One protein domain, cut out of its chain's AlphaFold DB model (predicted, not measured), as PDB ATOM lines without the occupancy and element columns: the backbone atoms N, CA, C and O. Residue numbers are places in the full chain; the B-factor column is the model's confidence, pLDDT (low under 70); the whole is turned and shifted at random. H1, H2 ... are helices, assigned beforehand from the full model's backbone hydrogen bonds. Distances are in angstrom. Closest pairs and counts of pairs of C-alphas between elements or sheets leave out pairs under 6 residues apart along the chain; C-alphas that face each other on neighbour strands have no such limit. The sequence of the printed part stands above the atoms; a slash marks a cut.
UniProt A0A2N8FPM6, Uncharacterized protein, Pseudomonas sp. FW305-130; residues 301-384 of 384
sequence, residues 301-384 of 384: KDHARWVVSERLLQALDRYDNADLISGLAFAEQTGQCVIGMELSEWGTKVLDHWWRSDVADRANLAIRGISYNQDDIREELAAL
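AT A GLANCE: This is residues 301 to 384 of the 384 residues of an uncharacterized protein of Pseudomonas sp. FW305-130 (UniProt A0A2N8FPM6). A short helix, H5, sits in the middle of a small all-helix domain, between the longest helix, H3, which packs on it from one side, and the later part of H4, residues 351 to 355, which packs on it from another. H1 packs on the earlier part of H4, H2 lies near H3, and H6 is at the far end from H1, close to H5. The 84 printed residues hold six named helices, H1 to H6 in order, and no named strand. The whole is compact, with a radius of gyration of the C-alphas of 12.4 A, and rounded, spanning 33 by 26 by 20 A.

HOW THE PARTS SIT: H3, residues 324 to 338, touches H5, residues 365 to 370, with residues 330 to 335 alone; the closest C-alphas, of Ala 331 and Gly 369, are 5.0 A apart. Their steep tilt is 47 degrees, opposite ways. H4, residues 345 to 356, touches H5 at a steep tilt of 61 degrees, the same way, closest at the C-alphas of Trp 354 and Ala 366, 6.1 A. H1, residues 301 to 307, touches H4 through residues 346 to 350 of H4 alone, at a shallow tilt of 30 degrees, the same way; the closest C-alphas, of Ala 304 and Trp 346, are 6.7 A apart. H2, residues 310 to 316, is close to H3 but not clearly touching, the closest C-alphas, of Leu 316 and Phe 330, being 7.1 A apart. H6, residues 375 to 382, is close to H5 but not clearly touching, about perpendicular at 79 degrees, with the closest C-alphas, of Arg 368 and Arg 378, 7.5 A apart. H3 and H4 are only just apart, at 8.2 A. In each of the six helices every O i to N i+4 pair is within hydrogen-bond range.

IN THESE COORDINATES: H3 is 20.7 A from first to last C-alpha and H4 16.6 A. C-alpha 301, where H1 begins, is at (289.825, 110.226, 359.774); C-alpha 382, where H6 ends, is at (314.680, 99.470, 374.088).

THE WHOLE: The two C-alphas farthest apart, of Asp 302 and Ala 383, are 35.0 A apart. The printed part has no cut, no link is long, and no printed residue is under 70 in pLDDT.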
ATOM      1  N   LYS A 301     290.531 111.046 358.780       88.31
ATOM      2  CA  LYS A 301     289.825 110.226 359.774       88.31
ATOM      3  C   LYS A 301     289.715 108.753 359.373       88.31
ATOM      4  O   LYS A 301     289.877 107.880 360.226       88.31
ATOM      5  N   ASP A 302     289.408 108.469 358.110       88.25
ATOM      6  CA  ASP A 302     289.242 107.087 357.651       88.25
ATOM      7  C   ASP A 302     290.590 106.391 357.488       88.25
ATOM      8  O   ASP A 302     290.744 105.253 357.927       88.25
ATOM      9  N   HIS A 303     291.596 107.111 356.990       94.19
ATOM     10  CA  HIS A 303     292.981 106.643 356.993       94.19
ATOM     11  C   HIS A 303     293.480 106.322 358.412       94.19
ATOM     12  O   HIS A 303     293.976 105.223 358.657       94.19
ATOM     13  N   ALA A 304     293.261 107.221 359.376       92.12
ATOM     14  CA  ALA A 304     293.692 107.045 360.760       92.12
ATOM     15  C   ALA A 304     293.057 105.818 361.436       92.12
ATOM     16  O   ALA A 304     293.690 105.182 362.272       92.12
ATOM     17  N   ARG A 305     291.824 105.444 361.070       92.44
ATOM     18  CA  ARG A 305     291.188 104.212 361.572       92.44
ATOM     19  C   ARG A 305     291.890 102.952 361.077       92.44
ATOM     20  O   ARG A 305     291.968 101.979 361.823       92.44
ATOM     21  N   TRP A 306     292.378 102.966 359.841       95.31
ATOM     22  CA  TRP A 306     293.075 101.835 359.236       95.31
ATOM     23  C   TRP A 306     294.531 101.739 359.681       95.31
ATOM     24  O   TRP A 306     294.985 100.642 360.007       95.31
ATOM     25  N   VAL A 307     295.230 102.872 359.793       96.12
ATOM     26  CA  VAL A 307     296.656 102.901 360.157       96.12
ATOM     27  C   VAL A 307     296.931 102.365 361.569       96.12
ATOM     28  O   VAL A 307     298.006 101.838 361.834       96.12
ATOM     29  N   VAL A 308     295.953 102.457 362.475       95.44
ATOM     30  CA  VAL A 308     296.035 101.904 363.843       95.44
ATOM     31  C   VAL A 308     295.265 100.592 364.002       95.44
ATOM     32  O   VAL A 308     295.048 100.122 365.118       95.44
ATOM     33  N   SER A 309     294.782 100.012 362.902       96.12
ATOM     34  CA  SER A 309     293.945  98.818 362.956       96.12
ATOM     35  C   SER A 309     294.766  97.556 363.197       96.12
ATOM     36  O   SER A 309     295.844  97.367 362.635       96.12
ATOM     37  N   GLU A 310     294.188  96.619 363.947       94.38
ATOM     38  CA  GLU A 310     294.779  95.289 364.125       94.38
ATOM     39  C   GLU A 310     294.946  94.551 362.785       94.38
ATOM     40  O   GLU A 310     295.906  93.813 362.598       94.38
ATOM     41  N   ARG A 311     294.061  94.798 361.810       91.88
ATOM     42  CA  ARG A 311     294.128  94.177 360.475       91.88
ATOM     43  C   ARG A 311     295.376  94.602 359.706       91.88
ATOM     44  O   ARG A 311     295.971  93.778 359.016       91.88
ATOM     45  N   LEU A 312     295.774  95.870 359.826       95.50
ATOM     46  CA  LEU A 312     297.025  96.345 359.240       95.50
ATOM     47  C   LEU A 312     298.222  95.697 359.936       95.50
ATOM     48  O   LEU A 312     299.120  95.209 359.256       95.50
ATOM     49  N   LEU A 313     298.217  95.636 361.271       94.81
ATOM     50  CA  LEU A 313     299.307  95.003 362.014       94.81
ATOM     51  C   LEU A 313     299.457  93.519 361.641       94.81
ATOM     52  O   LEU A 313     300.564  93.074 361.369       94.81
ATOM     53  N   GLN A 314     298.351  92.781 361.505       91.69
ATOM     54  CA  GLN A 314     298.356  91.390 361.032       91.69
ATOM     55  C   GLN A 314     298.904  91.249 359.607       91.69
ATOM     56  O   GLN A 314     299.600  90.283 359.298       91.69
ATOM     57  N   ALA A 315     298.606  92.203 358.720       92.62
ATOM     58  CA  ALA A 315     299.186  92.215 357.382       92.62
ATOM     59  C   ALA A 315     300.702  92.458 357.419       92.62
ATOM     60  O   ALA A 315     301.451  91.814 356.684       92.62
ATOM     61  N   LEU A 316     301.149  93.343 358.308       95.06
ATOM     62  CA  LEU A 316     302.549  93.702 358.506       95.06
ATOM     63  C   LEU A 316     303.366  92.628 359.246       95.06
ATOM     64  O   LEU A 316     304.578  92.549 359.068       95.06
ATOM     65  N   ASP A 317     302.731  91.744 360.011       92.38
ATOM     66  CA  ASP A 317     303.409  90.604 360.650       92.38
ATOM     67  C   ASP A 317     303.821  89.510 359.655       92.38
ATOM     68  O   ASP A 317     304.517  88.564 360.013       92.38
ATOM     69  N   ARG A 318     303.425  89.626 358.382       92.44
ATOM     70  CA  ARG A 318     303.915  88.752 357.301       92.44
ATOM     71  C   ARG A 318     305.380  89.012 356.956       92.44
ATOM     72  O   ARG A 318     306.003  88.160 356.322       92.44
ATOM     73  N   TYR A 319     305.915  90.162 357.358       95.81
ATOM     74  CA  TYR A 319     307.306  90.517 357.135       95.81
ATOM     75  C   TYR A 319     308.192  89.899 358.212       95.81
ATOM     76  O   TYR A 319     308.036  90.143 359.405       95.81
ATOM     77  N   ASP A 320     309.158  89.117 357.750       95.81
ATOM     78  CA  ASP A 320     310.162  88.446 358.557       95.81
ATOM     79  C   ASP A 320     311.016  89.461 359.343       95.81
ATOM     80  O   ASP A 320     311.712  90.292 358.756       95.81
ATOM     81  N   ASN A 321     310.952  89.376 360.674       94.81
ATOM     82  CA  ASN A 321     311.691  90.222 361.617       94.81
ATOM     83  C   ASN A 321     313.144  89.779 361.893       94.81
ATOM     84  O   ASN A 321     313.795  90.330 362.777       94.81
ATOM     85  N   ALA A 322     313.638  88.782 361.161       95.62
ATOM     86  CA  ALA A 322     315.010  88.280 361.222       95.62
ATOM     87  C   ALA A 322     315.674  88.230 359.829       95.62
ATOM     88  O   ALA A 322     316.750  87.649 359.669       95.62
ATOM     89  N   ASP A 323     315.026  88.803 358.810       97.00
ATOM     90  CA  ASP A 323     315.547  88.918 357.451       97.00
ATOM     91  C   ASP A 323     315.539  90.379 356.993       97.00
ATOM     92  O   ASP A 323     314.500  91.040 356.928       97.00
ATOM     93  N   LEU A 324     316.719  90.882 356.626       94.94
ATOM     94  CA  LEU A 324     316.905  92.283 356.255       94.94
ATOM     95  C   LEU A 324     316.186  92.656 354.952       94.94
ATOM     96  O   LEU A 324     315.710  93.781 354.822       94.94
ATOM     97  N   ILE A 325     316.099  91.746 353.975       95.81
ATOM     98  CA  ILE A 325     315.429  92.035 352.698       95.81
ATOM     99  C   ILE A 325     313.926  92.195 352.924       95.81
ATOM    100  O   ILE A 325     313.322  93.152 352.438       95.81
ATOM    101  N   SER A 326     313.342  91.310 353.726       96.62
ATOM    102  CA  SER A 326     311.978  91.450 354.218       96.62
ATOM    103  C   SER A 326     311.800  92.733 355.038       96.62
ATOM    104  O   SER A 326     310.812  93.439 354.857       96.62
ATOM    105  N   GLY A 327     312.772  93.097 355.880       97.00
ATOM    106  CA  GLY A 327     312.754  94.348 356.642       97.00
ATOM    107  C   GLY A 327     312.747  95.617 355.781       97.00
ATOM    108  O   GLY A 327     312.029  96.575 356.076       97.00
ATOM    109  N   LEU A 328     313.491  95.628 354.673       95.88
ATOM    110  CA  LEU A 328     313.462  96.725 353.698       95.88
ATOM    111  C   LEU A 328     312.094  96.830 353.012       95.88
ATOM    112  O   LEU A 328     311.551  97.929 352.898       95.88
ATOM    113  N   ALA A 329     311.515  95.695 352.612       96.19
ATOM    114  CA  ALA A 329     310.176  95.660 352.033       96.19
ATOM    115  C   ALA A 329     309.114  96.130 353.044       96.19
ATOM    116  O   ALA A 329     308.235  96.913 352.695       96.19
ATOM    117  N   PHE A 330     309.230  95.740 354.317       97.50
ATOM    118  CA  PHE A 330     308.373  96.249 355.387       97.50
ATOM    119  C   PHE A 330     308.433  97.778 355.486       97.50
ATOM    120  O   PHE A 330     307.391  98.433 355.583       97.50
ATOM    121  N   ALA A 331     309.640  98.351 355.472       96.44
ATOM    122  CA  ALA A 331     309.835  99.791 355.609       96.44
ATOM    123  C   ALA A 331     309.240 100.562 354.422       96.44
ATOM    124  O   ALA A 331     308.598 101.591 354.625       96.44
ATOM    125  N   GLU A 332     309.380 100.042 353.199       95.25
ATOM    126  CA  GLU A 332     308.730 100.602 352.010       95.25
ATOM    127  C   GLU A 332     307.201 100.621 352.165       95.25
ATOM    128  O   GLU A 332     306.563 101.665 352.013       95.25
ATOM    129  N   GLN A 333     306.616  99.478 352.520       95.75
ATOM    130  CA  GLN A 333     305.165  99.303 352.583       95.75
ATOM    131  C   GLN A 333     304.534 100.103 353.727       95.75
ATOM    132  O   GLN A 333     303.493 100.742 353.547       95.75
ATOM    133  N   THR A 334     305.194 100.136 354.887       96.38
ATOM    134  CA  THR A 334     304.794 100.966 356.031       96.38
ATOM    135  C   THR A 334     304.973 102.450 355.716       96.38
ATOM    136  O   THR A 334     304.099 103.249 356.038       96.38
ATOM    137  N   GLY A 335     306.049 102.831 355.018       95.19
ATOM    138  CA  GLY A 335     306.283 104.202 354.564       95.19
ATOM    139  C   GLY A 335     305.136 104.731 353.701       95.19
ATOM    140  O   GLY A 335     304.636 105.829 353.943       95.19
ATOM    141  N   GLN A 336     304.638 103.923 352.762       95.19
ATOM    142  CA  GLN A 336     303.469 104.275 351.946       95.19
ATOM    143  C   GLN A 336     302.189 104.447 352.781       95.19
ATOM    144  O   GLN A 336     301.361 105.304 352.465       95.19
ATOM    145  N   CYS A 337     302.047 103.706 353.883       96.06
ATOM    146  CA  CYS A 337     300.914 103.855 354.797       96.06
ATOM    147  C   CYS A 337     300.933 105.181 355.571       96.06
ATOM    148  O   CYS A 337     299.870 105.609 356.017       96.06
ATOM    149  N   VAL A 338     302.101 105.812 355.760       95.06
ATOM    150  CA  VAL A 338     302.261 106.928 356.715       95.06
ATOM    151  C   VAL A 338     302.824 108.223 356.128       95.06
ATOM    152  O   VAL A 338     302.814 109.253 356.801       95.06
ATOM    153  N   ILE A 339     303.308 108.217 354.885       92.75
ATOM    154  CA  ILE A 339     303.918 109.404 354.274       92.75
ATOM    155  C   ILE A 339     302.941 110.589 354.233       92.75
ATOM    156  O   ILE A 339     301.793 110.446 353.800       92.75
ATOM    157  N   GLY A 340     303.393 111.760 354.686       90.62
ATOM    158  CA  GLY A 340     302.613 112.999 354.698       90.62
ATOM    159  C   GLY A 340     301.580 113.104 355.827       90.62
ATOM    160  O   GLY A 340     300.803 114.064 355.834       90.62
ATOM    161  N   MET A 341     301.496 112.128 356.745       91.69
ATOM    162  CA  MET A 341     300.529 112.139 357.858       91.69
ATOM    163  C   MET A 341     300.692 113.356 358.772       91.69
ATOM    164  O   MET A 341     299.713 113.814 359.362       91.69
ATOM    165  N   GLU A 342     301.905 113.899 358.870       90.12
ATOM    166  CA  GLU A 342     302.229 115.096 359.646       90.12
ATOM    167  C   GLU A 342     301.472 116.345 359.180       90.12
ATOM    168  O   GLU A 342     301.355 117.307 359.934       90.12
ATOM    169  N   LEU A 343     300.916 116.308 357.967       87.56
ATOM    170  CA  LEU A 343     300.071 117.350 357.396       87.56
ATOM    171  C   LEU A 343     298.602 117.218 357.835       87.56
ATOM    172  O   LEU A 343     297.723 117.657 357.111       87.56
ATOM    173  N   SER A 344     298.280 116.563 358.951       89.44
ATOM    174  CA  SER A 344     296.903 116.477 359.473       89.44
ATOM    175  C   SER A 344     296.897 116.353 360.991       89.44
ATOM    176  O   SER A 344     297.791 115.726 361.555       89.44
ATOM    177  N   GLU A 345     295.882 116.891 361.668       90.25
ATOM    178  CA  GLU A 345     295.790 116.847 363.133       90.25
ATOM    179  C   GLU A 345     295.712 115.398 363.635       90.25
ATOM    180  O   GLU A 345     296.402 115.019 364.588       90.25
ATOM    181  N   TRP A 346     294.902 114.563 362.976       88.75
ATOM    182  CA  TRP A 346     294.831 113.133 363.282       88.75
ATOM    183  C   TRP A 346     296.164 112.421 363.073       88.75
ATOM    184  O   TRP A 346     296.591 111.666 363.949       88.75
ATOM    185  N   GLY A 347     296.833 112.671 361.948       90.62
ATOM    186  CA  GLY A 347     298.108 112.033 361.652       90.62
ATOM    187  C   GLY A 347     299.202 112.453 362.631       90.62
ATOM    188  O   GLY A 347     299.898 111.592 363.164       90.62
ATOM    189  N   THR A 348     299.282 113.740 362.986       92.12
ATOM    190  CA  THR A 348     300.200 114.231 364.023       92.12
ATOM    191  C   THR A 348     299.948 113.562 365.374       92.12
ATOM    192  O   THR A 348     300.909 113.197 366.044       92.12
ATOM    193  N   LYS A 349     298.687 113.349 365.781       92.94
ATOM    194  CA  LYS A 349     298.366 112.646 367.040       92.94
ATOM    195  C   LYS A 349     298.841 111.195 367.037       92.94
ATOM    196  O   LYS A 349     299.365 110.737 368.047       92.94
ATOM    197  N   VAL A 350     298.663 110.479 365.925       93.62
ATOM    198  CA  VAL A 350     299.138 109.091 365.786       93.62
ATOM    199  C   VAL A 350     300.665 109.041 365.835       93.62
ATOM    200  O   VAL A 350     301.224 108.265 366.606       93.62
ATOM    201  N   LEU A 351     301.339 109.913 365.080       94.50
ATOM    202  CA  LEU A 351     302.799 109.993 365.071       94.50
ATOM    203  C   LEU A 351     303.352 110.358 366.459       94.50
ATOM    204  O   LEU A 351     304.250 109.681 366.948       94.50
ATOM    205  N   ASP A 352     302.805 111.381 367.128       95.00
ATOM    206  CA  ASP A 352     303.217 111.779 368.485       95.00
ATOM    207  C   ASP A 352     302.999 110.649 369.500       95.00
ATOM    208  O   ASP A 352     303.850 110.424 370.360       95.00
ATOM    209  N   HIS A 353     301.905 109.890 369.375       94.81
ATOM    210  CA  HIS A 353     301.681 108.714 370.206       94.81
ATOM    211  C   HIS A 353     302.762 107.653 369.984       94.81
ATOM    212  O   HIS A 353     303.346 107.190 370.961       94.81
ATOM    213  N   TRP A 354     303.083 107.305 368.736       95.25
ATOM    214  CA  TRP A 354     304.134 106.329 368.428       95.25
ATOM    215  C   TRP A 354     305.504 106.752 368.966       95.25
ATOM    216  O   TRP A 354     306.177 105.955 369.614       95.25
ATOM    217  N   TRP A 355     305.891 108.020 368.805       93.31
ATOM    218  CA  TRP A 355     307.174 108.527 369.314       93.31
ATOM    219  C   TRP A 355     307.293 108.538 370.841       93.31
ATOM    220  O   TRP A 355     308.404 108.594 371.366       93.31
ATOM    221  N   ARG A 356     306.167 108.507 371.559       93.00
ATOM    222  CA  ARG A 356     306.116 108.486 373.031       93.00
ATOM    223  C   ARG A 356     305.806 107.110 373.613       93.00
ATOM    224  O   ARG A 356     305.822 106.963 374.833       93.00
ATOM    225  N   SER A 357     305.451 106.153 372.765       92.50
ATOM    226  CA  SER A 357     305.083 104.801 373.177       92.50
ATOM    227  C   SER A 357     306.311 103.912 373.308       92.50
ATOM    228  O   SER A 357     307.417 104.286 372.921       92.50
ATOM    229  N   ASP A 358     306.105 102.729 373.878       90.50
ATOM    230  CA  ASP A 358     307.156 101.733 374.055       90.50
ATOM    231  C   ASP A 358     307.784 101.345 372.699       90.50
ATOM    232  O   ASP A 358     307.088 101.176 371.691       90.50
ATOM    233  N   VAL A 359     309.109 101.200 372.679       89.88
ATOM    234  CA  VAL A 359     309.897 100.711 371.536       89.88
ATOM    235  C   VAL A 359     309.505  99.262 371.200       89.88
ATOM    236  O   VAL A 359     309.470  98.854 370.030       89.88
ATOM    237  N   ALA A 360     309.148  98.482 372.224       87.56
ATOM    238  CA  ALA A 360     308.721  97.095 372.093       87.56
ATOM    239  C   ALA A 360     307.264  96.944 371.615       87.56
ATOM    240  O   ALA A 360     306.869  95.847 371.210       87.56
ATOM    241  N   ASP A 361     306.470  98.018 371.583       92.12
ATOM    242  CA  ASP A 361     305.076  97.942 371.150       92.12
ATOM    243  C   ASP A 361     304.969  97.565 369.661       92.12
ATOM    244  O   ASP A 361     305.508  98.231 368.774       92.12
ATOM    245  N   ARG A 362     304.235  96.482 369.375       92.69
ATOM    246  CA  ARG A 362     303.944  96.002 368.016       92.69
ATOM    247  C   ARG A 362     303.203  97.049 367.180       92.69
ATOM    248  O   ARG A 362     303.395  97.087 365.962       92.69
ATOM    249  N   ALA A 363     302.373  97.880 367.810       95.00
ATOM    250  CA  ALA A 363     301.621  98.938 367.143       95.00
ATOM    251  C   ALA A 363     302.473 100.180 366.824       95.00
ATOM    252  O   ALA A 363     302.017 101.061 366.093       95.00
ATOM    253  N   ASN A 364     303.708 100.259 367.334       94.94
ATOM    254  CA  ASN A 364     304.609 101.381 367.105       94.94
ATOM    255  C   ASN A 364     305.292 101.284 365.731       94.94
ATOM    256  O   ASN A 364     306.448 100.872 365.596       94.94
ATOM    257  N   LEU A 365     304.558 101.670 364.685       95.69
ATOM    258  CA  LEU A 365     305.042 101.611 363.305       95.69
ATOM    259  C   LEU A 365     306.196 102.584 363.024       95.69
ATOM    260  O   LEU A 365     306.991 102.316 362.127       95.69
ATOM    261  N   ALA A 366     306.345 103.665 363.799       94.00
ATOM    262  CA  ALA A 366     307.488 104.573 363.667       94.00
ATOM    263  C   ALA A 366     308.804 103.870 364.036       94.00
ATOM    264  O   ALA A 366     309.756 103.870 363.252       94.00
ATOM    265  N   ILE A 367     308.831 103.209 365.197       94.62
ATOM    266  CA  ILE A 367     309.999 102.451 365.655       94.62
ATOM    267  C   ILE A 367     310.243 101.236 364.763       94.62
ATOM    268  O   ILE A 367     311.368 101.052 364.299       94.62
ATOM    269  N   ARG A 368     309.197 100.452 364.455       95.50
ATOM    270  CA  ARG A 368     309.322  99.296 363.548       95.50
ATOM    271  C   ARG A 368     309.809  99.708 362.160       95.50
ATOM    272  O   ARG A 368     310.572  98.974 361.547       95.50
ATOM    273  N   GLY A 369     309.404 100.873 361.657       94.56
ATOM    274  CA  GLY A 369     309.876 101.402 360.378       94.56
ATOM    275  C   GLY A 369     311.378 101.699 360.384       94.56
ATOM    276  O   GLY A 369     312.090 101.259 359.486       94.56
ATOM    277  N   ILE A 370     311.876 102.392 361.415       93.00
ATOM    278  CA  ILE A 370     313.306 102.737 361.540       93.00
ATOM    279  C   ILE A 370     314.174 101.505 361.796       93.00
ATOM    280  O   ILE A 370     315.295 101.427 361.295       93.00
ATOM    281  N   SER A 371     313.663 100.539 362.555       95.06
ATOM    282  CA  SER A 371     314.369  99.292 362.836       95.06
ATOM    283  C   SER A 371     314.251  98.263 361.707       95.06
ATOM    284  O   SER A 371     314.685  97.128 361.889       95.06
ATOM    285  N   TYR A 372     313.629  98.607 360.570       95.88
ATOM    286  CA  TYR A 372     313.328  97.676 359.473       95.88
ATOM    287  C   TYR A 372     312.605  96.406 359.950       95.88
ATOM    288  O   TYR A 372     312.857  95.308 359.461       95.88
ATOM    289  N   ASN A 373     311.738  96.545 360.953       95.88
ATOM    290  CA  ASN A 373     311.028  95.464 361.632       95.88
ATOM    291  C   ASN A 373     311.941  94.380 362.232       95.88
ATOM    292  O   ASN A 373     311.454  93.289 362.487       95.88
ATOM    293  N   GLN A 374     313.232  94.649 362.452       95.94
ATOM    294  CA  GLN A 374     314.156  93.664 363.018       95.94
ATOM    295  C   GLN A 374     314.085  93.653 364.549       95.94
ATOM    296  O   GLN A 374     314.170  94.714 365.177       95.94
ATOM    297  N   ASP A 375     313.905  92.471 365.142       93.44
ATOM    298  CA  ASP A 375     313.743  92.326 366.597       93.44
ATOM    299  C   ASP A 375     315.022  92.700 367.351       93.44
ATOM    300  O   ASP A 375     314.954  93.430 368.336       93.44
ATOM    301  N   ASP A 376     316.186  92.283 366.850       93.88
ATOM    302  CA  ASP A 376     317.488  92.573 367.459       93.88
ATOM    303  C   ASP A 376     317.754  94.083 367.564       93.88
ATOM    304  O   ASP A 376     318.155  94.581 368.615       93.88
ATOM    305  N   ILE A 377     317.444  94.847 366.513       93.62
ATOM    306  CA  ILE A 377     317.568  96.309 366.521       93.62
ATOM    307  C   ILE A 377     316.584  96.932 367.521       93.62
ATOM    308  O   ILE A 377     316.923  97.904 368.197       93.62
ATOM    309  N   ARG A 378     315.359  96.404 367.630       91.75
ATOM    310  CA  ARG A 378     314.346  96.928 368.563       91.75
ATOM    311  C   ARG A 378     314.706  96.649 370.017       91.75
ATOM    312  O   ARG A 378     314.485  97.518 370.854       91.75
ATOM    313  N   GLU A 379     315.266  95.480 370.308       92.12
ATOM    314  CA  GLU A 379     315.766  95.130 371.639       92.12
ATOM    315  C   GLU A 379     316.904  96.063 372.068       92.12
ATOM    316  O   GLU A 379     316.869  96.602 373.174       92.12
ATOM    317  N   GLU A 380     317.861  96.334 371.176       92.94
ATOM    318  CA  GLU A 380     318.948  97.289 371.432       92.94
ATOM    319  C   GLU A 380     318.418  98.718 371.642       92.94
ATOM    320  O   GLU A 380     318.850  99.412 372.561       92.94
ATOM    321  N   LEU A 381     317.436  99.160 370.845       90.12
ATOM    322  CA  LEU A 381     316.795 100.469 371.025       90.12
ATOM    323  C   LEU A 381     316.031 100.578 372.351       90.12
ATOM    324  O   LEU A 381     316.007 101.655 372.939       90.12
ATOM    325  N   ALA A 382     315.411  99.494 372.822       88.38
ATOM    326  CA  ALA A 382     314.680  99.470 374.088       88.38
ATOM    327  C   ALA A 382     315.608  99.470 375.318       88.38
ATOM    328  O   ALA A 382     315.157  99.751 376.429       88.38
ATOM    329  N   ALA A 383     316.892  99.145 375.132       88.25
ATOM    330  CA  ALA A 383     317.901  99.144 376.187       88.25
ATOM    331  C   ALA A 383     318.580 100.515 376.413       88.25
ATOM    332  O   ALA A 383     319.334 100.655 377.382       88.25
ATOM    333  N   LEU A 384     318.336 101.499 375.535       83.44
ATOM    334  CA  LEU A 384     318.827 102.885 375.626       83.44
ATOM    335  C   LEU A 384     317.907 103.758 376.487       83.44
ATOM    336  O   LEU A 384     318.460 104.612 377.224       83.44
TER     337      LEU A 384